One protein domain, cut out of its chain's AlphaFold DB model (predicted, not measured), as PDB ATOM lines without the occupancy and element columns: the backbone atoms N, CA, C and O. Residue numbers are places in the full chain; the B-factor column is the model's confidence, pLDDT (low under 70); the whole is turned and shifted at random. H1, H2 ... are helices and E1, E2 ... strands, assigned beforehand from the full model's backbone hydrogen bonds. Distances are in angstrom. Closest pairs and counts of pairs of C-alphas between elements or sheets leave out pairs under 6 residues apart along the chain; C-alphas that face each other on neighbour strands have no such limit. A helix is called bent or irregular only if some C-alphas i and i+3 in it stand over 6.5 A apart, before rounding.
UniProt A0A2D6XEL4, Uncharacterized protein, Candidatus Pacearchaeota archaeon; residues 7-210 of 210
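AT A GLANCE: This is residues 7 to 210 of the 210 residues of an uncharacterized protein of Candidatus Pacearchaeota archaeon (UniProt A0A2D6XEL4). A twisted sheet of four strands makes the middle layer of this domain, with the long helix H6 packed over one face and the equally long H3 over the other. H4 and H7 pack on H3, H2 packs on H6, and the short helices H1 and H5 lie far out, H1 near H6 and H5 grazing the sheet beside E4. The printed part has 204 residues, with seven named helices and four named strands in the order E1 E2 H1 H2 E3 H3 E4 H4 H5 H6 H7; the class is mixed, helices and strands. The sheet is mixed, with the order E3 E2 E1 E4. The whole is compact and rounded, with a radius of gyration of the C-alphas of 16.4 A and spans of 49 by 38 by 31 A.

HOW THE PARTS SIT: E1, residues 7 to 13, and E2, residues 26 to 35, form an antiparallel hairpin; N 9 and O 32 are 2.8 A apart, within hydrogen-bond range. E3, residues 78 to 84, is an edge strand antiparallel to E2, with N 27 and O 83 at 2.8 A. E4, residues 118 to 121, is the other edge strand, parallel to E1, with N 8 and O 118 at 2.8 A. H3, residues 91 to 109, is on the sheet at a height over the sheet of 7.7 A; it runs slantwise to the strands, at 36 degrees to E2 on the local plane. H3 lies over E2 and E1, and only just not over E3, on which 2 of its 19 C-alphas fall. E3, H3 and E4 form a split strand-helix-strand unit, two strands that run the same way with a helix between them in the chain and E2 and E1 between them in the sheet; its crossover is right-handed. H6, residues 166 to 184, is on the opposite face from H3, which gives three layers, helices on both faces of a sheet; its closest C-alphas to E1 are those of Ile 168 and Gly 9, 4.3 A apart. H2, residues 62 to 74, touches residues 174 to 181 of H6 at a steep tilt of 41 degrees, opposite ways, closest at the C-alphas of Ala 68 and Tyr 177, 5.0 A. H1, residues 50 to 54, is close to H6 but not clearly touching, with the closest C-alphas, Phe 53 and Ala 180, at 6.8 A. H4, residues 127 to 143, touches residues 92 to 100 of H3 at a steep tilt of 41 degrees, the same way, closest at the C-alphas of Ala 96 and Ile 133, 4.8 A. H7, residues 199 to 209, touches H3 at a steep tilt of 42 degrees, the same way, closest at the C-alphas of Ala 101 and Leu 202, 5.3 A. H4 and H7 touch only at their ends, with the C-alphas of Ile 143 and Ala 206 closest at 6.7 A. H5, residues 152 to 155, only grazes the sheet. Every O i to N i+4 pair is within hydrogen-bond range in H1, H2, H3, H4 and H6, against 4 of 7 in H7; H5 is too short for such a pair.

IN THESE COORDINATES: E1 begins at C-alpha 7, (274.318, 293.863, 319.271), and E2 is 29.4 A long. H3 measures 26.8 A, H6 26.0 A and H4 24.5 A. H7 is irregular, with C-alphas 200 and 203 7.7 A apart, and ends at C-alpha 209, (289.425, 300.124, 312.319).

THE WHOLE: The two C-alphas farthest apart, those of Asn 57 and Glu 150, are 50.0 A from each other. The printed part has no cut. The links E1 to E2, E2 to H1 and H6 to H7 are long. The mean pLDDT of the printed part is 77.9, and 57 residues are under 70: residues 15 to 24, 37 to 60, 147 to 164 and 185 to 189.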
ATOM      1  N   ALA A   7     274.165 295.214 319.755       87.00
ATOM      2  CA  ALA A   7     274.318 293.863 319.271       87.00
ATOM      3  C   ALA A   7     274.282 293.846 317.745       87.00
ATOM      4  O   ALA A   7     273.359 294.392 317.142       87.00
ATOM      5  N   ILE A   8     275.257 293.175 317.141       90.56
ATOM      6  CA  ILE A   8     275.280 292.868 315.715       90.56
ATOM      7  C   ILE A   8     274.831 291.416 315.565       90.56
ATOM      8  O   ILE A   8     275.474 290.510 316.091       90.56
ATOM      9  N   GLY A   9     273.706 291.195 314.892       89.81
ATOM     10  CA  GLY A   9     273.227 289.868 314.516       89.81
ATOM     11  C   GLY A   9     273.609 289.546 313.083       89.81
ATOM     12  O   GLY A   9     273.398 290.377 312.205       89.81
ATOM     13  N   LEU A  10     274.145 288.352 312.854       91.38
ATOM     14  CA  LEU A  10     274.591 287.870 311.554       91.38
ATOM     15  C   LEU A  10     273.917 286.540 311.239       91.38
ATOM     16  O   LEU A  10     273.833 285.664 312.102       91.38
ATOM     17  N   ASP A  11     273.449 286.416 310.004       90.25
ATOM     18  CA  ASP A  11     272.844 285.193 309.482       90.25
ATOM     19  C   ASP A  11     273.024 285.130 307.960       90.25
ATOM     20  O   ASP A  11     273.278 286.146 307.290       90.25
ATOM     21  N   GLU A  12     272.857 283.945 307.399       88.19
ATOM     22  CA  GLU A  12     272.804 283.713 305.971       88.19
ATOM     23  C   GLU A  12     271.408 283.310 305.496       88.19
ATOM     24  O   GLU A  12     270.568 282.761 306.197       88.19
ATOM     25  N   THR A  13     271.140 283.590 304.229       86.00
ATOM     26  CA  THR A  13     269.944 283.111 303.552       86.00
ATOM     27  C   THR A  13     270.344 282.389 302.279       86.00
ATOM     28  O   THR A  13     271.256 282.815 301.565       86.00
ATOM     29  N   ASN A  14     269.550 281.365 301.949       76.81
ATOM     30  CA  ASN A  14     269.716 280.451 300.821       76.81
ATOM     31  C   ASN A  14     270.689 279.290 301.099       76.81
ATOM     32  O   ASN A  14     271.506 278.948 300.253       76.81
ATOM     33  N   ASN A  15     270.539 278.637 302.255       63.75
ATOM     34  CA  ASN A  15     271.415 277.573 302.780       63.75
ATOM     35  C   ASN A  15     271.460 276.304 301.894       63.75
ATOM     36  O   ASN A  15     272.273 275.414 302.102       63.75
ATOM     37  N   GLY A  16     270.614 276.213 300.858       57.69
ATOM     38  CA  GLY A  16     270.760 275.227 299.776       57.69
ATOM     39  C   GLY A  16     271.940 275.506 298.829       57.69
ATOM     40  O   GLY A  16     272.201 274.711 297.920       57.69
ATOM     41  N   PHE A  17     272.636 276.633 299.015       60.97
ATOM     42  CA  PHE A  17     273.856 277.001 298.308       60.97
ATOM     43  C   PHE A  17     274.956 275.970 298.561       60.97
ATOM     44  O   PHE A  17     275.426 275.789 299.678       60.97
ATOM     45  N   ARG A  18     275.379 275.300 297.491       60.47
ATOM     46  CA  ARG A  18     276.512 274.373 297.469       60.47
ATOM     47  C   ARG A  18     277.251 274.566 296.156       60.47
ATOM     48  O   ARG A  18     276.599 274.788 295.136       60.47
ATOM     49  N   ILE A  19     278.579 274.467 296.155       58.06
ATOM     50  CA  ILE A  19     279.370 274.529 294.919       58.06
ATOM     51  C   ILE A  19     278.856 273.441 293.963       58.06
ATOM     52  O   ILE A  19     278.671 272.292 294.360       58.06
ATOM     53  N   GLY A  20     278.545 273.829 292.724       54.16
ATOM     54  CA  GLY A  20     277.979 272.940 291.704       54.16
ATOM     55  C   GLY A  20     276.446 272.842 291.685       54.16
ATOM     56  O   GLY A  20     275.887 272.314 290.723       54.16
ATOM     57  N   ASN A  21     275.729 273.388 292.676       62.88
ATOM     58  CA  ASN A  21     274.263 273.378 292.683       62.88
ATOM     59  C   ASN A  21     273.678 274.553 291.882       62.88
ATOM     60  O   ASN A  21     273.463 275.643 292.415       62.88
ATOM     61  N   LYS A  22     273.336 274.323 290.612       65.31
ATOM     62  CA  LYS A  22     272.802 275.361 289.707       65.31
ATOM     63  C   LYS A  22     271.502 276.025 290.191       65.31
ATOM     64  O   LYS A  22     271.199 277.135 289.760       65.31
ATOM     65  N   HIS A  23     270.746 275.388 291.087       65.50
ATOM     66  CA  HIS A  23     269.471 275.918 291.587       65.50
ATOM     67  C   HIS A  23     269.634 276.974 292.687       65.50
ATOM     68  O   HIS A  23     268.721 277.767 292.912       65.50
ATOM     69  N   HIS A  24     270.804 277.035 293.331       68.50
ATOM     70  CA  HIS A  24     271.116 278.008 294.377       68.50
ATOM     71  C   HIS A  24     272.446 278.712 294.062       68.50
ATOM     72  O   HIS A  24     273.441 278.472 294.740       68.50
ATOM     73  N   PRO A  25     272.497 279.578 293.030       78.19
ATOM     74  CA  PRO A  25     273.755 280.115 292.496       78.19
ATOM     75  C   PRO A  25     274.402 281.204 293.367       78.19
ATOM     76  O   PRO A  25     275.483 281.700 293.035       78.19
ATOM     77  N   PHE A  26     273.747 281.613 294.454       84.31
ATOM     78  CA  PHE A  26     274.247 282.627 295.375       84.31
ATOM     79  C   PHE A  26     273.847 282.337 296.822       84.31
ATOM     80  O   PHE A  26     272.811 281.724 297.071       84.31
ATOM     81  N   LEU A  27     274.638 282.853 297.753       89.00
ATOM     82  CA  LEU A  27     274.335 282.967 299.173       89.00
ATOM     83  C   LEU A  27     274.284 284.456 299.532       89.00
ATOM     84  O   LEU A  27     275.050 285.253 298.983       89.00
ATOM     85  N   ILE A  28     273.382 284.844 300.429       91.69
ATOM     86  CA  ILE A  28     273.354 286.201 300.988       91.69
ATOM     87  C   ILE A  28     273.744 286.096 302.450       91.69
ATOM     88  O   ILE A  28     273.072 285.389 303.191       91.69
ATOM     89  N   VAL A  29     274.783 286.816 302.857       94.19
ATOM     90  CA  VAL A  29     275.123 286.987 304.275       94.19
ATOM     91  C   VAL A  29     274.690 288.387 304.673       94.19
ATOM     92  O   VAL A  29     274.922 289.345 303.927       94.19
ATOM     93  N   THR A  30     274.017 288.495 305.809       95.75
ATOM     94  CA  THR A  30     273.396 289.734 306.270       95.75
ATOM     95  C   THR A  30     273.786 289.995 307.711       95.75
ATOM     96  O   THR A  30     273.827 289.077 308.521       95.75
ATOM     97  N   GLY A  31     274.045 291.259 308.025       95.06
ATOM     98  CA  GLY A  31     274.242 291.739 309.380       95.06
ATOM     99  C   GLY A  31     273.214 292.812 309.720       95.06
ATOM    100  O   GLY A  31     272.813 293.586 308.849       95.06
ATOM    101  N   TYR A  32     272.795 292.868 310.979       94.06
ATOM    102  CA  TYR A  32     271.870 293.869 311.506       94.06
ATOM    103  C   TYR A  32     272.348 294.375 312.865       94.06
ATOM    104  O   TYR A  32     272.623 293.570 313.756       94.06
ATOM    105  N   LEU A  33     272.396 295.696 313.038       92.75
ATOM    106  CA  LEU A  33     272.716 296.343 314.306       92.75
ATOM    107  C   LEU A  33     271.426 296.670 315.069       92.75
ATOM    108  O   LEU A  33     270.489 297.260 314.537       92.75
ATOM    109  N   GLY A  34     271.368 296.295 316.343       89.50
ATOM    110  CA  GLY A  34     270.235 296.591 317.215       89.50
ATOM    111  C   GLY A  34     270.588 296.497 318.695       89.50
ATOM    112  O   GLY A  34     271.751 296.383 319.070       89.50
ATOM    113  N   LEU A  35     269.578 296.542 319.563       84.44
ATOM    114  CA  LEU A  35     269.759 296.393 321.011       84.44
ATOM    115  C   LEU A  35     269.606 294.929 321.443       84.44
ATOM    116  O   LEU A  35     268.628 294.269 321.078       84.44
ATOM    117  N   ASP A  36     270.510 294.447 322.301       75.50
ATOM    118  CA  ASP A  36     270.372 293.151 322.974       75.50
ATOM    119  C   ASP A  36     269.088 293.132 323.822       75.50
ATOM    120  O   ASP A  36     268.826 294.026 324.635       75.50
ATOM    121  N   GLY A  37     268.251 292.117 323.599       65.81
ATOM    122  CA  GLY A  37     266.936 291.986 324.232       65.81
ATOM    123  C   GLY A  37     265.872 292.979 323.742       65.81
ATOM    124  O   GLY A  37     264.787 293.031 324.324       65.81
ATOM    125  N   GLY A  38     266.146 293.762 322.693       58.09
ATOM    126  CA  GLY A  38     265.148 294.596 322.030       58.09
ATOM    127  C   GLY A  38     264.102 293.728 321.333       58.09
ATOM    128  O   GLY A  38     264.362 293.158 320.278       58.09
ATOM    129  N   GLY A  39     262.917 293.605 321.928       49.09
ATOM    130  CA  GLY A  39     261.774 292.971 321.285       49.09
ATOM    131  C   GLY A  39     261.185 293.902 320.235       49.09
ATOM    132  O   GLY A  39     260.337 294.726 320.558       49.09
ATOM    133  N   TYR A  40     261.604 293.768 318.981       47.38
ATOM    134  CA  TYR A  40     260.732 294.159 317.878       47.38
ATOM    135  C   TYR A  40     259.721 293.034 317.698       47.38
ATOM    136  O   TYR A  40     260.089 291.857 317.736       47.38
ATOM    137  N   GLY A  41     258.440 293.401 317.602       43.59
ATOM    138  CA  GLY A  41     257.348 292.444 317.469       43.59
ATOM    139  C   GLY A  41     257.677 291.397 316.412       43.59
ATOM    140  O   GLY A  41     258.327 291.702 315.411       43.59
ATOM    141  N   THR A  42     257.249 290.154 316.653       43.53
ATOM    142  CA  THR A  42     257.305 289.068 315.670       43.53
ATOM    143  C   THR A  42     256.980 289.664 314.306       43.53
ATOM    144  O   THR A  42     255.916 290.289 314.209       43.53
ATOM    145  N   PRO A  43     257.859 289.551 313.290       49.62
ATOM    146  CA  PRO A  43     257.586 290.156 311.999       49.62
ATOM    147  C   PRO A  43     256.165 289.757 311.619       49.62
ATOM    148  O   PRO A  43     255.860 288.559 311.606       49.62
ATOM    149  N   LYS A  44     255.283 290.732 311.342       48.38
ATOM    150  CA  LYS A  44     253.869 290.506 310.954       48.38
ATOM    151  C   LYS A  44     253.721 289.524 309.770       48.38
ATOM    152  O   LYS A  44     252.617 289.144 309.390       48.38
ATOM    153  N   TYR A  45     254.839 289.096 309.192       51.31
ATOM    154  CA  TYR A  45     255.016 288.409 307.930       51.31
ATOM    155  C   TYR A  45     255.891 287.146 308.081       51.31
ATOM    156  O   TYR A  45     256.778 286.889 307.274       51.31
ATOM    157  N   GLY A  46     255.633 286.354 309.131       51.69
ATOM    158  CA  GLY A  46     256.327 285.098 309.451       51.69
ATOM    159  C   GLY A  46     256.280 283.988 308.380       51.69
ATOM    160  O   GLY A  46     255.770 284.161 307.272       51.69
ATOM    161  N   SER A  47     256.811 282.814 308.750       52.62
ATOM    162  CA  SER A  47     257.104 281.589 307.962       52.62
ATOM    163  C   SER A  47     256.191 281.229 306.769       52.62
ATOM    164  O   SER A  47     256.656 280.625 305.798       52.62
ATOM    165  N   LYS A  48     254.907 281.607 306.786       54.38
ATOM    166  CA  LYS A  48     253.978 281.448 305.651       54.38
ATOM    167  C   LYS A  48     254.390 282.258 304.420       54.38
ATOM    168  O   LYS A  48     254.178 281.793 303.303       54.38
ATOM    169  N   GLN A  49     254.961 283.450 304.599       55.03
ATOM    170  CA  GLN A  49     255.512 284.216 303.483       55.03
ATOM    171  C   GLN A  49     256.827 283.593 303.011       55.03
ATOM    172  O   GLN A  49     256.960 283.398 301.808       55.03
ATOM    173  N   ARG A  50     257.675 283.091 303.933       57.44
ATOM    174  CA  ARG A  50     258.908 282.338 303.611       57.44
ATOM    175  C   ARG A  50     258.738 281.302 302.501       57.44
ATOM    176  O   ARG A  50     259.409 281.371 301.467       57.44
ATOM    177  N   ARG A  51     257.757 280.411 302.671       56.69
ATOM    178  CA  ARG A  51     257.433 279.340 301.710       56.69
ATOM    179  C   ARG A  51     256.942 279.833 300.344       56.69
ATOM    180  O   ARG A  51     257.072 279.103 299.372       56.69
ATOM    181  N   LYS A  52     256.390 281.047 300.237       55.53
ATOM    182  CA  LYS A  52     255.903 281.590 298.955       55.53
ATOM    183  C   LYS A  52     257.027 282.076 298.031       55.53
ATOM    184  O   LYS A  52     256.773 282.214 296.839       55.53
ATOM    185  N   PHE A  53     258.233 282.327 298.555       57.38
ATOM    186  CA  PHE A  53     259.342 282.891 297.770       57.38
ATOM    187  C   PHE A  53     260.451 281.877 297.470       57.38
ATOM    188  O   PHE A  53     261.120 282.029 296.460       57.38
ATOM    189  N   PHE A  54     260.643 280.854 298.312       51.84
ATOM    190  CA  PHE A  54     261.585 279.749 298.051       51.84
ATOM    191  C   PHE A  54     260.885 278.398 297.843       51.84
ATOM    192  O   PHE A  54     261.533 277.360 297.752       51.84
ATOM    193  N   GLY A  55     259.550 278.382 297.797       56.00
ATOM    194  CA  GLY A  55     258.795 277.189 297.418       56.00
ATOM    195  C   GLY A  55     258.942 276.869 295.930       56.00
ATOM    196  O   GLY A  55     259.439 277.682 295.156       56.00
ATOM    197  N   LYS A  56     258.430 275.703 295.512       48.19
ATOM    198  CA  LYS A  56     258.547 275.172 294.137       48.19
ATOM    199  C   LYS A  56     258.060 276.112 293.016       48.19
ATOM    200  O   LYS A  56     258.403 275.870 291.872       48.19
ATOM    201  N   ASN A  57     257.300 277.169 293.328       56.66
ATOM    202  CA  ASN A  57     256.831 278.184 292.377       56.66
ATOM    203  C   ASN A  57     256.875 279.593 293.007       56.66
ATOM    204  O   ASN A  57     255.859 280.044 293.555       56.66
ATOM    205  N   PRO A  58     258.020 280.299 292.972       57.31
ATOM    206  CA  PRO A  58     258.133 281.635 293.545       57.31
ATOM    207  C   PRO A  58     257.273 282.629 292.756       57.31
ATOM    208  O   PRO A  58     257.594 283.008 291.630       57.31
ATOM    209  N   LYS A  59     256.151 283.070 293.335       59.25
ATOM    210  CA  LYS A  59     255.296 284.075 292.687       59.25
ATOM    211  C   LYS A  59     255.876 285.471 292.916       59.25
ATOM    212  O   LYS A  59     255.944 285.934 294.055       59.25
ATOM    213  N   LYS A  60     256.192 286.188 291.830       62.97
ATOM    214  CA  LYS A  60     256.465 287.637 291.840       62.97
ATOM    215  C   LYS A  60     255.171 288.414 292.108       62.97
ATOM    216  O   LYS A  60     254.611 289.030 291.210       62.97
ATOM    217  N   THR A  61     254.633 288.342 293.324       70.00
ATOM    218  CA  THR A  61     253.459 289.160 293.667       70.00
ATOM    219  C   THR A  61     253.918 290.571 294.033       70.00
ATOM    220  O   THR A  61     254.820 290.735 294.853       70.00
ATOM    221  N   SER A  62     253.304 291.599 293.449       75.56
ATOM    222  CA  SER A  62     253.573 293.012 293.771       75.56
ATOM    223  C   SER A  62     253.503 293.292 295.278       75.56
ATOM    224  O   SER A  62     254.354 293.989 295.823       75.56
ATOM    225  N   ARG A  63     252.557 292.650 295.976       75.00
ATOM    226  CA  ARG A  63     252.405 292.700 297.439       75.00
ATOM    227  C   ARG A  63     253.662 292.254 298.190       75.00
ATOM    228  O   ARG A  63     254.021 292.872 299.182       75.00
ATOM    229  N   ILE A  64     254.329 291.202 297.720       72.75
ATOM    230  CA  ILE A  64     255.570 290.691 298.314       72.75
ATOM    231  C   ILE A  64     256.707 291.704 298.154       72.75
ATOM    232  O   ILE A  64     257.417 291.981 299.118       72.75
ATOM    233  N   LEU A  65     256.869 292.265 296.952       79.12
ATOM    234  CA  LEU A  65     257.902 293.269 296.699       79.12
ATOM    235  C   LEU A  65     257.641 294.526 297.537       79.12
ATOM    236  O   LEU A  65     258.572 295.094 298.099       79.12
ATOM    237  N   GLN A  66     256.377 294.922 297.693       82.00
ATOM    238  CA  GLN A  66     256.015 296.030 298.569       82.00
ATOM    239  C   GLN A  66     256.332 295.728 300.039       82.00
ATOM    240  O   GLN A  66     256.968 296.547 300.691       82.00
ATOM    241  N   CYS A  67     255.972 294.543 300.546       78.88
ATOM    242  CA  CYS A  67     256.314 294.129 301.911       78.88
ATOM    243  C   CYS A  67     257.826 294.146 302.155       78.88
ATOM    244  O   CYS A  67     258.270 294.652 303.180       78.88
ATOM    245  N   ALA A  68     258.611 293.636 301.206       83.12
ATOM    246  CA  ALA A  68     260.063 293.643 301.305       83.12
ATOM    247  C   ALA A  68     260.627 295.073 301.349       83.12
ATOM    248  O   ALA A  68     261.499 295.359 302.163       83.12
ATOM    249  N   LYS A  69     260.103 295.992 300.521       85.12
ATOM    250  CA  LYS A  69     260.496 297.411 300.555       85.12
ATOM    251  C   LYS A  69     260.161 298.060 301.894       85.12
ATOM    252  O   LYS A  69     261.018 298.730 302.454       85.12
ATOM    253  N   THR A  70     258.945 297.849 302.399       85.69
ATOM    254  CA  THR A  70     258.509 298.395 303.691       85.69
ATOM    255  C   THR A  70     259.391 297.881 304.822       85.69
ATOM    256  O   THR A  70     259.960 298.685 305.548       85.69
ATOM    257  N   TYR A  71     259.594 296.564 304.917       86.81
ATOM    258  CA  TYR A  71     260.389 295.972 305.993       86.81
ATOM    259  C   TYR A  71     261.840 296.467 305.991       86.81
ATOM    260  O   TYR A  71     262.367 296.854 307.026       86.81
ATOM    261  N   LEU A  72     262.490 296.509 304.824       88.56
ATOM    262  CA  LEU A  72     263.858 297.028 304.717       88.56
ATOM    263  C   LEU A  72     263.937 298.549 304.933       88.56
ATOM    264  O   LEU A  72     264.981 299.058 305.324       88.56
ATOM    265  N   GLY A  73     262.849 299.282 304.676       87.19
ATOM    266  CA  GLY A  73     262.741 300.706 304.993       87.19
ATOM    267  C   GLY A  73     262.574 300.982 306.491       87.19
ATOM    268  O   GLY A  73     263.053 302.009 306.965       87.19
ATOM    269  N   GLU A  74     261.930 300.071 307.225       87.56
ATOM    270  CA  GLU A  74     261.768 300.120 308.688       87.56
ATOM    271  C   GLU A  74     263.037 299.669 309.429       87.56
ATOM    272  O   GLU A  74     263.334 300.165 310.513       87.56
ATOM    273  N   HIS A  75     263.804 298.751 308.840       88.94
ATOM    274  CA  HIS A  75     265.045 298.221 309.397       88.94
ATOM    275  C   HIS A  75     266.234 298.694 308.567       88.94
ATOM    276  O   HIS A  75     266.709 297.951 307.716       88.94
ATOM    277  N   GLN A  76     266.703 299.924 308.789       89.62
ATOM    278  CA  GLN A  76     267.754 300.528 307.957       89.62
ATOM    279  C   GLN A  76     269.177 300.180 308.402       89.62
ATOM    280  O   GLN A  76     270.094 300.269 307.585       89.62
ATOM    281  N   ASP A  77     269.361 299.747 309.651       93.94
ATOM    282  CA  ASP A  77     270.671 299.466 310.246       93.94
ATOM    283  C   ASP A  77     271.202 298.076 309.883       93.94
ATOM    284  O   ASP A  77     271.504 297.241 310.737       93.94
ATOM    285  N   PHE A  78     271.281 297.808 308.581       95.81
ATOM    286  CA  PHE A  78     271.761 296.542 308.047       95.81
ATOM    287  C   PHE A  78     272.819 296.723 306.973       95.81
ATOM    288  O   PHE A  78     272.805 297.681 306.198       95.81
ATOM    289  N   TYR A  79     273.665 295.710 306.867       97.75
ATOM    290  CA  TYR A  79     274.569 295.514 305.748       97.75
ATOM    291  C   TYR A  79     274.414 294.097 305.223       97.75
ATOM    292  O   TYR A  79     273.993 293.187 305.936       97.75
ATOM    293  N   TYR A  80     274.741 293.898 303.953       96.69
ATOM    294  CA  TYR A  80     274.685 292.572 303.357       96.69
ATOM    295  C   TYR A  80     275.755 292.395 302.290       96.69
ATOM    296  O   TYR A  80     276.247 293.355 301.693       96.69
ATOM    297  N   THR A  81     276.072 291.147 301.989       95.62
ATOM    298  CA  THR A  81     276.907 290.785 300.848       95.62
ATOM    299  C   THR A  81     276.319 289.587 300.115       95.62
ATOM    300  O   THR A  81     275.389 288.933 300.589       95.62
ATOM    301  N   VAL A  82     276.802 289.352 298.899       92.75
ATOM    302  CA  VAL A  82     276.351 288.247 298.053       92.75
ATOM    303  C   VAL A  82     277.572 287.466 297.621       92.75
ATOM    304  O   VAL A  82     278.439 288.022 296.948       92.75
ATOM    305  N   ILE A  83     277.593 286.185 297.964       91.50
ATOM    306  CA  ILE A  83     278.605 285.232 297.523       91.50
ATOM    307  C   ILE A  83     278.015 284.479 296.337       91.50
ATOM    308  O   ILE A  83     276.940 283.889 296.443       91.50
ATOM    309  N   HIS A  84     278.687 284.514 295.191       87.88
ATOM    310  CA  HIS A  84     278.297 283.739 294.015       87.88
ATOM    311  C   HIS A  84     279.159 282.484 293.910       87.88
ATOM    312  O   HIS A  84     280.346 282.532 294.211       87.88
ATOM    313  N   GLN A  85     278.591 281.374 293.424       81.25
ATOM    314  CA  GLN A  85     279.341 280.111 293.298       81.25
ATOM    315  C   GLN A  85     280.621 280.253 292.476       81.25
ATOM    316  O   GLN A  85     281.645 279.695 292.839       81.25
ATOM    317  N   LYS A  86     280.559 281.016 291.383       81.00
ATOM    318  CA  LYS A  86     281.698 281.242 290.487       81.00
ATOM    319  C   LYS A  86     282.863 282.003 291.131       81.00
ATOM    320  O   LYS A  86     283.968 281.932 290.616       81.00
ATOM    321  N   ASP A  87     282.596 282.727 292.217       81.50
ATOM    322  CA  ASP A  87     283.574 283.578 292.892       81.50
ATOM    323  C   ASP A  87     284.069 282.916 294.201       81.50
ATOM    324  O   ASP A  87     284.968 283.432 294.856       81.50
ATOM    325  N   ALA A  88     283.477 281.782 294.604       80.69
ATOM    326  CA  ALA A  88     283.761 281.114 295.871       80.69
ATOM    327  C   ALA A  88     284.704 279.918 295.674       80.69
ATOM    328  O   ALA A  88     284.307 278.888 295.133       80.69
ATOM    329  N   HIS A  89     285.934 280.030 296.179       74.94
ATOM    330  CA  HIS A  89     286.878 278.906 296.245       74.94
ATOM    331  C   HIS A  89     286.511 277.911 297.357       74.94
ATOM    332  O   HIS A  89     286.550 276.701 297.159       74.94
ATOM    333  N   SER A  90     286.110 278.434 298.519       88.00
ATOM    334  CA  SER A  90     285.568 277.676 299.651       88.00
ATOM    335  C   SER A  90     284.352 278.413 300.200       88.00
ATOM    336  O   SER A  90     284.401 279.632 300.391       88.00
ATOM    337  N   ILE A  91     283.251 277.690 300.424       86.25
ATOM    338  CA  ILE A  91     282.006 278.273 300.946       86.25
ATOM    339  C   ILE A  91     282.243 278.817 302.353       86.25
ATOM    340  O   ILE A  91     281.919 279.974 302.608       86.25
ATOM    341  N   ASP A  92     282.856 278.019 303.225       89.12
ATOM    342  CA  ASP A  92     283.053 278.375 304.630       89.12
ATOM    343  C   ASP A  92     284.012 279.559 304.777       89.12
ATOM    344  O   ASP A  92     283.715 280.503 305.506       89.12
ATOM    345  N   LEU A  93     285.100 279.595 303.997       92.12
ATOM    346  CA  LEU A  93     285.996 280.758 303.971       92.12
ATOM    347  C   LEU A  93     285.275 282.011 303.452       92.12
ATOM    348  O   LEU A  93     285.429 283.099 304.002       92.12
ATOM    349  N   SER A  94     284.453 281.861 302.410       92.62
ATOM    350  CA  SER A  94     283.681 282.976 301.849       92.62
ATOM    351  C   SER A  94     282.648 283.503 302.849       92.62
ATOM    352  O   SER A  94     282.468 284.716 302.953       92.62
ATOM    353  N   LYS A  95     281.991 282.612 303.606       91.38
ATOM    354  CA  LYS A  95     281.082 282.966 304.706       91.38
ATOM    355  C   LYS A  95     281.825 283.698 305.820       91.38
ATOM    356  O   LYS A  95     281.381 284.770 306.217       91.38
ATOM    357  N   ALA A  96     282.967 283.183 306.269       92.12
ATOM    358  CA  ALA A  96     283.765 283.822 307.311       92.12
ATOM    359  C   ALA A  96     284.222 285.232 306.909       92.12
ATOM    360  O   ALA A  96     284.011 286.190 307.654       92.12
ATOM    361  N   ASN A  97     284.746 285.388 305.691       95.25
ATOM    362  CA  ASN A  97     285.147 286.687 305.148       95.25
ATOM    363  C   ASN A  97     283.959 287.648 305.014       95.25
ATOM    364  O   ASN A  97     284.085 288.840 305.286       95.25
ATOM    365  N   ALA A  98     282.785 287.139 304.630       95.38
ATOM    366  CA  ALA A  98     281.561 287.927 304.597       95.38
ATOM    367  C   ALA A  98     281.135 288.406 305.984       95.38
ATOM    368  O   ALA A  98     280.822 289.583 306.152       95.38
ATOM    369  N   VAL A  99     281.153 287.522 306.978       93.88
ATOM    370  CA  VAL A  99     280.821 287.865 308.362       93.88
ATOM    371  C   VAL A  99     281.785 288.918 308.916       93.88
ATOM    372  O   VAL A  99     281.335 289.911 309.494       93.88
ATOM    373  N   ALA A 100     283.089 288.756 308.683       94.62
ATOM    374  CA  ALA A 100     284.103 289.723 309.092       94.62
ATOM    375  C   ALA A 100     283.883 291.089 308.421       94.62
ATOM    376  O   ALA A 100     283.775 292.101 309.112       94.62
ATOM    377  N   ALA A 101     283.699 291.120 307.096       96.75
ATOM    378  CA  ALA A 101     283.487 292.363 306.352       96.75
ATOM    379  C   ALA A 101     282.242 293.122 306.835       96.75
ATOM    380  O   ALA A 101     282.276 294.337 307.012       96.75
ATOM    381  N   LEU A 102     281.133 292.418 307.077       96.81
ATOM    382  CA  LEU A 102     279.916 293.041 307.606       96.81
ATOM    383  C   LEU A 102     280.133 293.594 309.014       96.81
ATOM    384  O   LEU A 102     279.692 294.705 309.298       96.81
ATOM    385  N   THR A 103     280.835 292.848 309.866       94.19
ATOM    386  CA  THR A 103     281.187 293.288 311.221       94.19
ATOM    387  C   THR A 103     282.001 294.576 311.173       94.19
ATOM    388  O   THR A 103     281.632 295.559 311.812       94.19
ATOM    389  N   PHE A 104     283.050 294.613 310.352       95.19
ATOM    390  CA  PHE A 104     283.881 295.800 310.184       95.19
ATOM    391  C   PHE A 104     283.107 296.984 309.624       95.19
ATOM    392  O   PHE A 104     283.257 298.096 310.119       95.19
ATOM    393  N   LYS A 105     282.199 296.751 308.668       96.31
ATOM    394  CA  LYS A 105     281.372 297.832 308.130       96.31
ATOM    395  C   LYS A 105     280.538 298.516 309.212       96.31
ATOM    396  O   LYS A 105     280.368 299.729 309.160       96.31
ATOM    397  N   PHE A 106     280.026 297.763 310.187       95.19
ATOM    398  CA  PHE A 106     279.313 298.364 311.313       95.19
ATOM    399  C   PHE A 106     280.223 299.228 312.181       95.19
ATOM    400  O   PHE A 106     279.809 300.325 312.528       95.19
ATOM    401  N   PHE A 107     281.442 298.781 312.486       92.25
ATOM    402  CA  PHE A 107     282.402 299.577 313.261       92.25
ATOM    403  C   PHE A 107     282.883 300.837 312.532       92.25
ATOM    404  O   PHE A 107     283.139 301.844 313.176       92.25
ATOM    405  N   GLN A 108     282.983 300.803 311.202       93.00
ATOM    406  CA  GLN A 108     283.370 301.973 310.407       93.00
ATOM    407  C   GLN A 108     282.257 303.024 310.308       93.00
ATOM    408  O   GLN A 108     282.524 304.220 310.291       93.00
ATOM    409  N   GLU A 109     281.009 302.578 310.163       93.94
ATOM    410  CA  GLU A 109     279.876 303.460 309.846       93.94
ATOM    411  C   GLU A 109     279.111 303.919 311.083       93.94
ATOM    412  O   GLU A 109     278.433 304.945 311.053       93.94
ATOM    413  N   TYR A 110     279.184 303.144 312.161       89.25
ATOM    414  CA  TYR A 110     278.552 303.472 313.423       89.25
ATOM    415  C   TYR A 110     279.638 303.687 314.471       89.25
ATOM    416  O   TYR A 110     280.519 302.850 314.636       89.25
ATOM    417  N   ASP A 111     279.522 304.779 315.223       84.31
ATOM    418  CA  ASP A 111     280.374 305.089 316.376       84.31
ATOM    419  C   ASP A 111     280.036 304.160 317.562       84.31
ATOM    420  O   ASP A 111     279.421 304.548 318.559       84.31
ATOM    421  N   ILE A 112     280.319 302.863 317.397       86.81
ATOM    422  CA  ILE A 112     280.014 301.813 318.371       86.81
ATOM    423  C   ILE A 112     281.276 301.390 319.107       86.81
ATOM    424  O   ILE A 112     282.285 301.026 318.512       86.81
ATOM    425  N   ASN A 113     281.198 301.363 320.437       85.44
ATOM    426  CA  ASN A 113     282.307 300.909 321.265       85.44
ATOM    427  C   ASN A 113     282.456 299.370 321.168       85.44
ATOM    428  O   ASN A 113     281.522 298.648 321.560       85.44
ATOM    429  N   PRO A 114     283.615 298.843 320.725       83.12
ATOM    430  CA  PRO A 114     283.882 297.404 320.664       83.12
ATOM    431  C   PRO A 114     283.696 296.655 321.990       83.12
ATOM    432  O   PRO A 114     283.173 295.543 322.006       83.12
ATOM    433  N   GLU A 115     284.043 297.264 323.127       79.06
ATOM    434  CA  GLU A 115     283.923 296.663 324.466       79.06
ATOM    435  C   GLU A 115     282.473 296.475 324.927       79.06
ATOM    436  O   GLU A 115     282.179 295.670 325.816       79.06
ATOM    437  N   GLN A 116     281.551 297.244 324.349       79.69
ATOM    438  CA  GLN A 116     280.138 297.241 324.728       79.69
ATOM    439  C   GLN A 116     279.244 296.578 323.680       79.69
ATOM    440  O   GLN A 116     278.062 296.344 323.952       79.69
ATOM    441  N   THR A 117     279.810 296.244 322.522       84.06
ATOM    442  CA  THR A 117     279.105 295.622 321.406       84.06
ATOM    443  C   THR A 117     279.199 294.104 321.500       84.06
ATOM    444  O   THR A 117     280.252 293.538 321.797       84.06
ATOM    445  N   ILE A 118     278.069 293.434 321.282       83.06
ATOM    446  CA  ILE A 118     277.966 291.975 321.256       83.06
ATOM    447  C   ILE A 118     277.824 291.511 319.809       83.06
ATOM    448  O   ILE A 118     276.987 292.031 319.076       83.06
ATOM    449  N   LEU A 119     278.592 290.499 319.417       85.56
ATOM    450  CA  LEU A 119     278.436 289.841 318.124       85.56
ATOM    451  C   LEU A 119     277.649 288.540 318.294       85.56
ATOM    452  O   LEU A 119     278.003 287.707 319.125       85.56
ATOM    453  N   PHE A 120     276.587 288.375 317.515       84.19
ATOM    454  CA  PHE A 120     275.765 287.175 317.471       84.19
ATOM    455  C   PHE A 120     275.813 286.576 316.069       84.19
ATOM    456  O   PHE A 120     275.409 287.225 315.107       84.19
ATOM    457  N   LEU A 121     276.248 285.325 315.981       84.88
ATOM    458  CA  LEU A 121     276.282 284.542 314.751       84.88
ATOM    459  C   LEU A 121     275.334 283.346 314.906       84.88
ATOM    460  O   LEU A 121     275.385 282.673 315.943       84.88
ATOM    461  N   ASP A 122     274.444 283.106 313.937       78.94
ATOM    462  CA  ASP A 122     273.688 281.844 313.912       78.94
ATOM    463  C   ASP A 122     274.580 280.671 313.482       78.94
ATOM    464  O   ASP A 122     275.707 280.842 313.028       78.94
ATOM    465  N   GLU A 123     274.094 279.453 313.688       77.56
ATOM    466  CA  GLU A 123     274.829 278.250 313.301       77.56
ATOM    467  C   GLU A 123     274.862 278.101 311.775       77.56
ATOM    468  O   GLU A 123     273.821 277.938 311.140       77.56
ATOM    469  N   MET A 124     276.068 278.110 311.206       77.50
ATOM    470  CA  MET A 124     276.302 278.068 309.765       77.50
ATOM    471  C   MET A 124     276.643 276.642 309.322       77.50
ATOM    472  O   MET A 124     277.747 276.160 309.557       77.50
ATOM    473  N   ASP A 125     275.690 275.968 308.672       74.38
ATOM    474  CA  ASP A 125     275.828 274.619 308.086       74.38
ATOM    475  C   ASP A 125     276.355 273.517 309.038       74.38
ATOM    476  O   ASP A 125     276.922 272.512 308.606       74.38
ATOM    477  N   GLY A 126     276.088 273.661 310.339       77.38
ATOM    478  CA  GLY A 126     276.425 272.680 311.373       77.38
ATOM    479  C   GLY A 126     277.701 273.011 312.149       77.38
ATOM    480  O   GLY A 126     278.362 274.022 311.917       77.38
ATOM    481  N   GLU A 127     278.034 272.154 313.115       77.19
ATOM    482  CA  GLU A 127     279.053 272.437 314.133       77.19
ATOM    483  C   GLU A 127     280.466 272.615 313.556       77.19
ATOM    484  O   GLU A 127     281.140 273.582 313.904       77.19
ATOM    485  N   ALA A 128     280.897 271.740 312.641       79.88
ATOM    486  CA  ALA A 128     282.240 271.797 312.059       79.88
ATOM    487  C   ALA A 128     282.468 273.077 311.231       79.88
ATOM    488  O   ALA A 128     283.431 273.804 311.476       79.88
ATOM    489  N   SER A 129     281.557 273.391 310.301       82.62
ATOM    490  CA  SER A 129     281.628 274.617 309.493       82.62
ATOM    491  C   SER A 129     281.520 275.870 310.358       82.62
ATOM    492  O   SER A 129     282.286 276.814 310.174       82.62
ATOM    493  N   SER A 130     280.642 275.861 311.366       80.56
ATOM    494  CA  SER A 130     280.545 276.963 312.329       80.56
ATOM    495  C   SER A 130     281.853 277.163 313.101       80.56
ATOM    496  O   SER A 130     282.279 278.300 313.279       80.56
ATOM    497  N   GLY A 131     282.510 276.080 313.533       81.94
ATOM    498  CA  GLY A 131     283.814 276.126 314.200       81.94
ATOM    499  C   GLY A 131     284.876 276.819 313.348       81.94
ATOM    500  O   GLY A 131     285.451 277.816 313.781       81.94
ATOM    501  N   PHE A 132     285.046 276.368 312.104       88.12
ATOM    502  CA  PHE A 132     285.991 276.973 311.161       88.12
ATOM    503  C   PHE A 132     285.688 278.456 310.893       88.12
ATOM    504  O   PHE A 132     286.584 279.301 310.914       88.12
ATOM    505  N   ILE A 133     284.414 278.802 310.674       87.94
ATOM    506  CA  ILE A 133     283.996 280.190 310.433       87.94
ATOM    507  C   ILE A 133     284.347 281.081 311.627       87.94
ATOM    508  O   ILE A 133     284.833 282.197 311.435       87.94
ATOM    509  N   ASN A 134     284.149 280.585 312.849       84.56
ATOM    510  CA  ASN A 134     284.497 281.310 314.067       84.56
ATOM    511  C   ASN A 134     286.004 281.539 314.202       84.56
ATOM    512  O   ASN A 134     286.410 282.631 314.592       84.56
ATOM    513  N   GLU A 135     286.830 280.547 313.875       87.88
ATOM    514  CA  GLU A 135     288.293 280.668 313.927       87.88
ATOM    515  C   GLU A 135     288.813 281.729 312.948       87.88
ATOM    516  O   GLU A 135     289.599 282.609 313.319       87.88
ATOM    517  N   VAL A 136     288.326 281.697 311.705       91.31
ATOM    518  CA  VAL A 136     288.700 282.683 310.682       91.31
ATOM    519  C   VAL A 136     288.200 284.078 311.060       91.31
ATOM    520  O   VAL A 136     288.946 285.051 310.958       91.31
ATOM    521  N   LEU A 137     286.959 284.191 311.542       89.31
ATOM    522  CA  LEU A 137     286.415 285.457 312.029       89.31
ATOM    523  C   LEU A 137     287.251 286.018 313.183       89.31
ATOM    524  O   LEU A 137     287.569 287.205 313.182       89.31
ATOM    525  N   GLN A 138     287.629 285.183 314.151       87.00
ATOM    526  CA  GLN A 138     288.449 285.618 315.278       87.00
ATOM    527  C   GLN A 138     289.812 286.133 314.810       87.00
ATOM    528  O   GLN A 138     290.254 287.170 315.293       87.00
ATOM    529  N   SER A 139     290.426 285.472 313.826       91.25
ATOM    530  CA  SER A 139     291.689 285.918 313.230       91.25
ATOM    531  C   SER A 139     291.557 287.311 312.606       91.25
ATOM    532  O   SER A 139     292.394 288.182 312.836       91.25
ATOM    533  N   TRP A 140     290.467 287.568 311.877       93.44
ATOM    534  CA  TRP A 140     290.178 288.898 311.336       93.44
ATOM    535  C   TRP A 140     289.971 289.946 312.432       93.44
ATOM    536  O   TRP A 140     290.520 291.044 312.348       93.44
ATOM    537  N   LEU A 141     289.202 289.620 313.473       89.38
ATOM    538  CA  LEU A 141     288.982 290.521 314.607       89.38
ATOM    539  C   LEU A 141     290.294 290.850 315.332       89.38
ATOM    540  O   LEU A 141     290.488 291.993 315.745       89.38
ATOM    541  N   ASP A 142     291.195 289.878 315.470       88.19
ATOM    542  CA  ASP A 142     292.526 290.079 316.046       88.19
ATOM    543  C   ASP A 142     293.359 291.044 315.174       88.19
ATOM    544  O   ASP A 142     293.938 291.993 315.708       88.19
ATOM    545  N   ILE A 143     293.353 290.872 313.843       90.88
ATOM    546  CA  ILE A 143     294.033 291.768 312.883       90.88
ATOM    547  C   ILE A 143     293.514 293.211 312.987       90.88
ATOM    548  O   ILE A 143     294.310 294.148 313.003       90.88
ATOM    549  N   ALA A 144     292.198 293.390 313.112       88.94
ATOM    550  CA  ALA A 144     291.560 294.700 313.261       88.94
ATOM    551  C   ALA A 144     291.719 295.310 314.671       88.94
ATOM    552  O   ALA A 144     291.141 296.350 314.967       88.94
ATOM    553  N   GLY A 145     292.433 294.647 315.589       86.69
ATOM    554  CA  GLY A 145     292.606 295.109 316.969       86.69
ATOM    555  C   GLY A 145     291.381 294.922 317.876       86.69
ATOM    556  O   GLY A 145     291.469 295.198 319.071       86.69
ATOM    557  N   LEU A 146     290.276 294.381 317.353       83.56
ATOM    558  CA  LEU A 146     289.031 294.092 318.081       83.56
ATOM    559  C   LEU A 146     289.103 292.802 318.918       83.56
ATOM    560  O   LEU A 146     288.222 292.516 319.728       83.56
ATOM    561  N   GLY A 147     290.148 292.002 318.710       67.50
ATOM    562  CA  GLY A 147     290.343 290.696 319.328       67.50
ATOM    563  C   GLY A 147     291.048 290.677 320.689       67.50
ATOM    564  O   GLY A 147     291.171 289.614 321.307       67.50
ATOM    565  N   LYS A 148     291.502 291.837 321.190       58.91
ATOM    566  CA  LYS A 148     292.193 291.931 322.488       58.91
ATOM    567  C   LYS A 148     291.310 291.406 323.628       58.91
ATOM    568  O   LYS A 148     290.102 291.631 323.675       58.91
ATOM    569  N   THR A 149     291.937 290.720 324.583       47.75
ATOM    570  CA  THR A 149     291.336 289.963 325.704       47.75
ATOM    571  C   THR A 149     290.394 290.750 326.629       47.75
ATOM    572  O   THR A 149     289.670 290.140 327.423       47.75
ATOM    573  N   GLU A 150     290.364 292.077 326.519       43.91
ATOM    574  CA  GLU A 150     289.468 292.968 327.264       43.91
ATOM    575  C   GLU A 150     288.090 293.125 326.587       43.91
ATOM    576  O   GLU A 150     287.084 293.297 327.282       43.91
ATOM    577  N   HIS A 151     287.980 292.883 325.272       47.91
ATOM    578  CA  HIS A 151     286.722 292.875 324.507       47.91
ATOM    579  C   HIS A 151     285.938 291.562 324.697       47.91
ATOM    580  O   HIS A 151     285.536 290.874 323.752       47.91
ATOM    581  N   ARG A 152     285.694 291.183 325.960       45.97
ATOM    582  CA  ARG A 152     285.003 289.937 326.351       45.97
ATOM    583  C   ARG A 152     283.591 289.793 325.761       45.97
ATOM    584  O   ARG A 152     283.032 288.704 325.858       45.97
ATOM    585  N   SER A 153     282.993 290.848 325.202       49.03
ATOM    586  CA  SER A 153     281.655 290.847 324.592       49.03
ATOM    587  C   SER A 153     281.621 290.290 323.164       49.03
ATOM    588  O   SER A 153     280.656 289.603 322.823       49.03
ATOM    589  N   ILE A 154     282.667 290.524 322.365       52.16
ATOM    590  CA  ILE A 154     282.749 290.052 320.974       52.16
ATOM    591  C   ILE A 154     283.078 288.547 320.942       52.16
ATOM    592  O   ILE A 154     282.432 287.798 320.217       52.16
ATOM    593  N   ARG A 155     283.972 288.067 321.824       48.44
ATOM    594  CA  ARG A 155     284.353 286.638 321.916       48.44
ATOM    595  C   ARG A 155     283.280 285.701 322.493       48.44
ATOM    596  O   ARG A 155     283.324 284.503 322.240       48.44
ATOM    597  N   LYS A 156     282.353 286.188 323.330       47.41
ATOM    598  CA  LYS A 156     281.526 285.310 324.196       47.41
ATOM    599  C   LYS A 156     280.194 284.830 323.628       47.41
ATOM    600  O   LYS A 156     279.510 284.084 324.326       47.41
ATOM    601  N   THR A 157     279.787 285.233 322.429       49.84
ATOM    602  CA  THR A 157     278.357 285.124 322.074       49.84
ATOM    603  C   THR A 157     278.075 284.388 320.776       49.84
ATOM    604  O   THR A 157     277.053 284.588 320.129       49.84
ATOM    605  N   ILE A 158     278.935 283.420 320.479       52.81
ATOM    606  CA  ILE A 158     278.658 282.348 319.528       52.81
ATOM    607  C   ILE A 158     278.031 281.177 320.307       52.81
ATOM    608  O   ILE A 158     278.650 280.136 320.478       52.81
ATOM    609  N   GLN A 159     276.844 281.348 320.904       46.97
ATOM    610  CA  GLN A 159     276.169 280.231 321.587       46.97
ATOM    611  C   GLN A 159     274.636 280.307 321.549       46.97
ATOM    612  O   GLN A 159     274.007 281.337 321.811       46.97
ATOM    613  N   ARG A 160     274.046 279.138 321.255       45.41
ATOM    614  CA  ARG A 160     272.617 278.805 321.173       45.41
ATOM    615  C   ARG A 160     271.842 279.272 322.419       45.41
ATOM    616  O   ARG A 160     271.733 278.553 323.403       45.41
ATOM    617  N   SER A 161     271.234 280.457 322.375       42.56
ATOM    618  CA  SER A 161     270.323 280.926 323.430       42.56
ATOM    619  C   SER A 161     269.069 281.557 322.824       42.56
ATOM    620  O   SER A 161     269.064 282.674 322.310       42.56
ATOM    621  N   THR A 162     267.974 280.795 322.866       49.88
ATOM    622  CA  THR A 162     266.694 280.979 322.151       49.88
ATOM    623  C   THR A 162     265.954 282.297 322.413       49.88
ATOM    624  O   THR A 162     265.064 282.648 321.636       49.88
ATOM    625  N   LYS A 163     266.318 283.059 323.452       49.06
ATOM    626  CA  LYS A 163     265.642 284.318 323.824       49.06
ATOM    627  C   LYS A 163     266.383 285.596 323.405       49.06
ATOM    628  O   LYS A 163     265.750 286.644 323.372       49.06
ATOM    629  N   ARG A 164     267.673 285.529 323.043       54.69
ATOM    630  CA  ARG A 164     268.476 286.709 322.630       54.69
ATOM    631  C   ARG A 164     268.661 286.853 321.110       54.69
ATOM    632  O   ARG A 164     269.256 287.812 320.643       54.69
ATOM    633  N   LYS A 165     268.053 285.957 320.324       70.25
ATOM    634  CA  LYS A 165     268.165 285.866 318.854       70.25
ATOM    635  C   LYS A 165     267.435 286.952 318.043       70.25
ATOM    636  O   LYS A 165     267.248 286.753 316.848       70.25
ATOM    637  N   GLN A 166     266.946 288.054 318.619       78.94
ATOM    638  CA  GLN A 166     266.117 288.975 317.823       78.94
ATOM    639  C   GLN A 166     266.918 289.656 316.707       78.94
ATOM    640  O   GLN A 166     266.436 289.707 315.583       78.94
ATOM    641  N   VAL A 167     268.148 290.098 316.985       84.25
ATOM    642  CA  VAL A 167     269.023 290.691 315.959       84.25
ATOM    643  C   VAL A 167     269.382 289.693 314.852       84.25
ATOM    644  O   VAL A 167     269.332 290.066 313.686       84.25
ATOM    645  N   ILE A 168     269.621 288.416 315.191       84.50
ATOM    646  CA  ILE A 168     269.824 287.334 314.209       84.50
ATOM    647  C   ILE A 168     268.560 287.142 313.362       84.50
ATOM    648  O   ILE A 168     268.619 287.197 312.143       84.50
ATOM    649  N   LYS A 169     267.385 286.987 313.989       82.38
ATOM    650  CA  LYS A 169     266.109 286.807 313.268       82.38
ATOM    651  C   LYS A 169     265.799 287.977 312.339       82.38
ATOM    652  O   LYS A 169     265.197 287.779 311.286       82.38
ATOM    653  N   THR A 170     266.158 289.193 312.746       86.31
ATOM    654  CA  THR A 170     266.044 290.371 311.891       86.31
ATOM    655  C   THR A 170     267.025 290.275 310.723       86.31
ATOM    656  O   THR A 170     266.585 290.434 309.591       86.31
ATOM    657  N   ALA A 171     268.299 289.938 310.952       90.38
ATOM    658  CA  ALA A 171     269.281 289.728 309.883       90.38
ATOM    659  C   ALA A 171     268.824 288.659 308.868       90.38
ATOM    660  O   ALA A 171     268.816 288.920 307.666       90.38
ATOM    661  N   ASP A 172     268.325 287.518 309.346       86.56
ATOM    662  CA  ASP A 172     267.727 286.443 308.543       86.56
ATOM    663  C   ASP A 172     266.553 286.951 307.684       86.56
ATOM    664  O   ASP A 172     266.424 286.686 306.485       86.56
ATOM    665  N   MET A 173     265.655 287.736 308.289       85.69
ATOM    666  CA  MET A 173     264.501 288.304 307.590       85.69
ATOM    667  C   MET A 173     264.911 289.357 306.551       85.69
ATOM    668  O   MET A 173     264.316 289.431 305.474       85.69
ATOM    669  N   ILE A 174     265.937 290.153 306.841       90.31
ATOM    670  CA  ILE A 174     266.517 291.109 305.899       90.31
ATOM    671  C   ILE A 174     267.131 290.356 304.712       90.31
ATOM    672  O   ILE A 174     266.773 290.658 303.573       90.31
ATOM    673  N   GLY A 175     267.955 289.330 304.952       89.81
ATOM    674  CA  GLY A 175     268.527 288.463 303.911       89.81
ATOM    675  C   GLY A 175     267.454 287.865 303.003       89.81
ATOM    676  O   GLY A 175     267.529 287.944 301.770       89.81
ATOM    677  N   TYR A 176     266.376 287.384 303.615       84.06
ATOM    678  CA  TYR A 176     265.189 286.895 302.929       84.06
ATOM    679  C   TYR A 176     264.528 287.941 302.010       84.06
ATOM    680  O   TYR A 176     264.219 287.649 300.848       84.06
ATOM    681  N   TYR A 177     264.324 289.173 302.478       86.12
ATOM    682  CA  TYR A 177     263.712 290.232 301.668       86.12
ATOM    683  C   TYR A 177     264.652 290.827 300.616       86.12
ATOM    684  O   TYR A 177     264.188 291.220 299.541       86.12
ATOM    685  N   ILE A 178     265.967 290.819 300.857       88.56
ATOM    686  CA  ILE A 178     266.967 291.102 299.822       88.56
ATOM    687  C   ILE A 178     266.830 290.077 298.696       88.56
ATOM    688  O   ILE A 178     266.737 290.465 297.527       88.56
ATOM    689  N   ALA A 179     266.768 288.781 299.031       82.75
ATOM    690  CA  ALA A 179     266.608 287.713 298.047       82.75
ATOM    691  C   ALA A 179     265.367 287.950 297.168       82.75
ATOM    692  O   ALA A 179     265.432 287.906 295.935       82.75
ATOM    693  N   ALA A 180     264.251 288.304 297.807       78.12
ATOM    694  CA  ALA A 180     262.999 288.621 297.141       78.12
ATOM    695  C   ALA A 180     263.102 289.790 296.156       78.12
ATOM    696  O   ALA A 180     262.762 289.659 294.980       78.12
ATOM    697  N   LEU A 181     263.563 290.951 296.622       81.00
ATOM    698  CA  LEU A 181     263.582 292.160 295.802       81.00
ATOM    699  C   LEU A 181     264.610 292.071 294.688       81.00
ATOM    700  O   LEU A 181     264.305 292.358 293.533       81.00
ATOM    701  N   LYS A 182     265.830 291.666 295.036       78.12
ATOM    702  CA  LYS A 182     266.969 291.734 294.128       78.12
ATOM    703  C   LYS A 182     266.942 290.626 293.082       78.12
ATOM    704  O   LYS A 182     267.280 290.890 291.929       78.12
ATOM    705  N   PHE A 183     266.540 289.412 293.463       74.56
ATOM    706  CA  PHE A 183     266.646 288.239 292.590       74.56
ATOM    707  C   PHE A 183     265.302 287.806 291.994       74.56
ATOM    708  O   PHE A 183     265.278 287.421 290.828       74.56
ATOM    709  N   LEU A 184     264.175 287.946 292.709       70.56
ATOM    710  CA  LEU A 184     262.849 287.725 292.104       70.56
ATOM    711  C   LEU A 184     262.323 288.994 291.415       70.56
ATOM    712  O   LEU A 184     261.863 288.926 290.274       70.56
ATOM    713  N   GLY A 185     262.415 290.157 292.067       66.94
ATOM    714  CA  GLY A 185     262.010 291.449 291.491       66.94
ATOM    715  C   GLY A 185     262.944 291.971 290.390       66.94
ATOM    716  O   GLY A 185     262.511 292.717 289.514       66.94
ATOM    717  N   GLY A 186     264.208 291.537 290.381       67.56
ATOM    718  CA  GLY A 186     265.234 291.982 289.436       67.56
ATOM    719  C   GLY A 186     265.993 293.233 289.900       67.56
ATOM    720  O   GLY A 186     265.583 293.946 290.815       67.56
ATOM    721  N   ARG A 187     267.133 293.523 289.251       65.75
ATOM    722  CA  ARG A 187     268.085 294.578 289.674       65.75
ATOM    723  C   ARG A 187     267.514 296.001 289.682       65.75
ATOM    724  O   ARG A 187     268.043 296.855 290.397       65.75
ATOM    725  N   THR A 188     266.472 296.264 288.897       66.38
ATOM    726  CA  THR A 188     265.766 297.555 288.839       66.38
ATOM    727  C   THR A 188     264.973 297.848 290.114       66.38
ATOM    728  O   THR A 188     264.754 299.006 290.442       66.38
ATOM    729  N   HIS A 189     264.614 296.818 290.886       65.50
ATOM    730  CA  HIS A 189     263.798 296.939 292.097       65.50
ATOM    731  C   HIS A 189     264.612 296.947 293.397       65.50
ATOM    732  O   HIS A 189     264.024 296.865 294.475       65.50
ATOM    733  N   TRP A 190     265.945 297.029 293.315       81.06
ATOM    734  CA  TRP A 190     266.832 296.993 294.477       81.06
ATOM    735  C   TRP A 190     267.366 298.396 294.840       81.06
ATOM    736  O   TRP A 190     268.364 298.819 294.243       81.06
ATOM    737  N   PRO A 191     266.742 299.113 295.802       77.88
ATOM    738  CA  PRO A 191     267.137 300.478 296.156       77.88
ATOM    739  C   PRO A 191     268.298 300.540 297.163       77.88
ATOM    740  O   PRO A 191     269.039 301.514 297.178       77.88
ATOM    741  N   PHE A 192     268.537 299.494 297.962       84.06
ATOM    742  CA  PHE A 192     269.549 299.516 299.031       84.06
ATOM    743  C   PHE A 192     270.934 299.064 298.532       84.06
ATOM    744  O   PHE A 192     271.567 298.160 299.080       84.06
ATOM    745  N   ARG A 193     271.404 299.629 297.413       80.31
ATOM    746  CA  ARG A 193     272.730 299.307 296.839       80.31
ATOM    747  C   ARG A 193     273.875 299.749 297.748       80.31
ATOM    748  O   ARG A 193     274.836 298.999 297.866       80.31
ATOM    749  N   SER A 194     273.727 300.891 298.418       88.88
ATOM    750  CA  SER A 194     274.697 301.441 299.376       88.88
ATOM    751  C   SER A 194     274.939 300.544 300.593       88.88
ATOM    752  O   SER A 194     276.010 300.589 301.180       88.88
ATOM    753  N   ARG A 195     273.978 299.679 300.946       94.06
ATOM    754  CA  ARG A 195     274.119 298.705 302.040       94.06
ATOM    755  C   ARG A 195     274.875 297.430 301.632       94.06
ATOM    756  O   ARG A 195     275.041 296.530 302.451       94.06
ATOM    757  N   LYS A 196     275.290 297.304 300.362       94.88
ATOM    758  CA  LYS A 196     276.068 296.149 299.896       94.88
ATOM    759  C   LYS A 196     277.540 296.332 300.261       94.88
ATOM    760  O   LYS A 196     278.154 297.290 299.809       94.88
ATOM    761  N   VAL A 197     278.116 295.359 300.957       96.00
ATOM    762  CA  VAL A 197     279.551 295.310 301.271       96.00
ATOM    763  C   VAL A 197     280.295 294.469 300.234       96.00
ATOM    764  O   VAL A 197     279.827 293.397 299.829       96.00
ATOM    765  N   ASN A 198     281.441 294.972 299.774       93.00
ATOM    766  CA  ASN A 198     282.317 294.278 298.837       93.00
ATOM    767  C   ASN A 198     283.409 293.517 299.599       93.00
ATOM    768  O   ASN A 198     284.182 294.126 300.328       93.00
ATOM    769  N   LEU A 199     283.498 292.201 299.395       92.38
ATOM    770  CA  LEU A 199     284.474 291.363 300.102       92.38
ATOM    771  C   LEU A 199     285.920 291.667 299.709       92.38
ATOM    772  O   LEU A 199     286.816 291.466 300.519       92.38
ATOM    773  N   ASN A 200     286.146 292.234 298.521       91.56
ATOM    774  CA  ASN A 200     287.484 292.631 298.073       91.56
ATOM    775  C   ASN A 200     288.089 293.767 298.916       91.56
ATOM    776  O   ASN A 200     289.257 294.085 298.750       91.56
ATOM    777  N   GLN A 201     287.296 294.412 299.778       92.44
ATOM    778  CA  GLN A 201     287.747 295.493 300.655       92.44
ATOM    779  C   GLN A 201     288.060 295.009 302.076       92.44
ATOM    780  O   GLN A 201     288.430 295.830 302.903       92.44
ATOM    781  N   LEU A 202     287.918 293.712 302.376       94.75
ATOM    782  CA  LEU A 202     288.024 293.180 303.739       94.75
ATOM    783  C   LEU A 202     289.328 293.577 304.449       94.75
ATOM    784  O   LEU A 202     289.277 294.041 305.584       94.75
ATOM    785  N   GLU A 203     290.470 293.445 303.773       94.88
ATOM    786  CA  GLU A 203     291.779 293.821 304.326       94.88
ATOM    787  C   GLU A 203     291.853 295.313 304.662       94.88
ATOM    788  O   GLU A 203     292.243 295.678 305.769       94.88
ATOM    789  N   GLN A 204     291.413 296.174 303.737       95.88
ATOM    790  CA  GLN A 204     291.364 297.618 303.966       95.88
ATOM    791  C   GLN A 204     290.425 297.957 305.129       95.88
ATOM    792  O   GLN A 204     290.778 298.740 305.998       95.88
ATOM    793  N   MET A 205     289.256 297.317 305.190       95.38
ATOM    794  CA  MET A 205     288.283 297.548 306.257       95.38
ATOM    795  C   MET A 205     288.823 297.154 307.633       95.38
ATOM    796  O   MET A 205     288.531 297.830 308.614       95.38
ATOM    797  N   ALA A 206     289.606 296.074 307.710       93.00
ATOM    798  CA  ALA A 206     290.285 295.683 308.938       93.00
ATOM    799  C   ALA A 206     291.343 296.720 309.350       93.00
ATOM    800  O   ALA A 206     291.460 297.038 310.531       93.00
ATOM    801  N   ALA A 207     292.091 297.258 308.381       92.31
ATOM    802  CA  ALA A 207     293.108 298.278 308.621       92.31
ATOM    803  C   ALA A 207     292.509 299.617 309.083       92.31
ATOM    804  O   ALA A 207     293.074 300.246 309.967       92.31
ATOM    805  N   ASP A 208     291.361 300.020 308.537       91.00
ATOM    806  CA  ASP A 208     290.691 301.292 308.852       91.00
ATOM    807  C   ASP A 208     290.099 301.352 310.274       91.00
ATOM    808  O   ASP A 208     289.740 302.427 310.747       91.00
ATOM    809  N   ILE A 209     289.926 300.203 310.935       86.00
ATOM    810  CA  ILE A 209     289.425 300.124 312.319       86.00
ATOM    811  C   ILE A 209     290.545 300.340 313.343       86.00
ATOM    812  O   ILE A 209     290.268 300.756 314.469       86.00
ATOM    813  N   ARG A 210     291.782 300.003 312.966       71.62
ATOM    814  CA  ARG A 210     292.955 300.022 313.840       71.62
ATOM    815  C   ARG A 210     293.373 301.444 314.206       71.62
ATOM    816  O   ARG A 210     293.781 301.607 315.380       71.62
TER     817      ARG A 210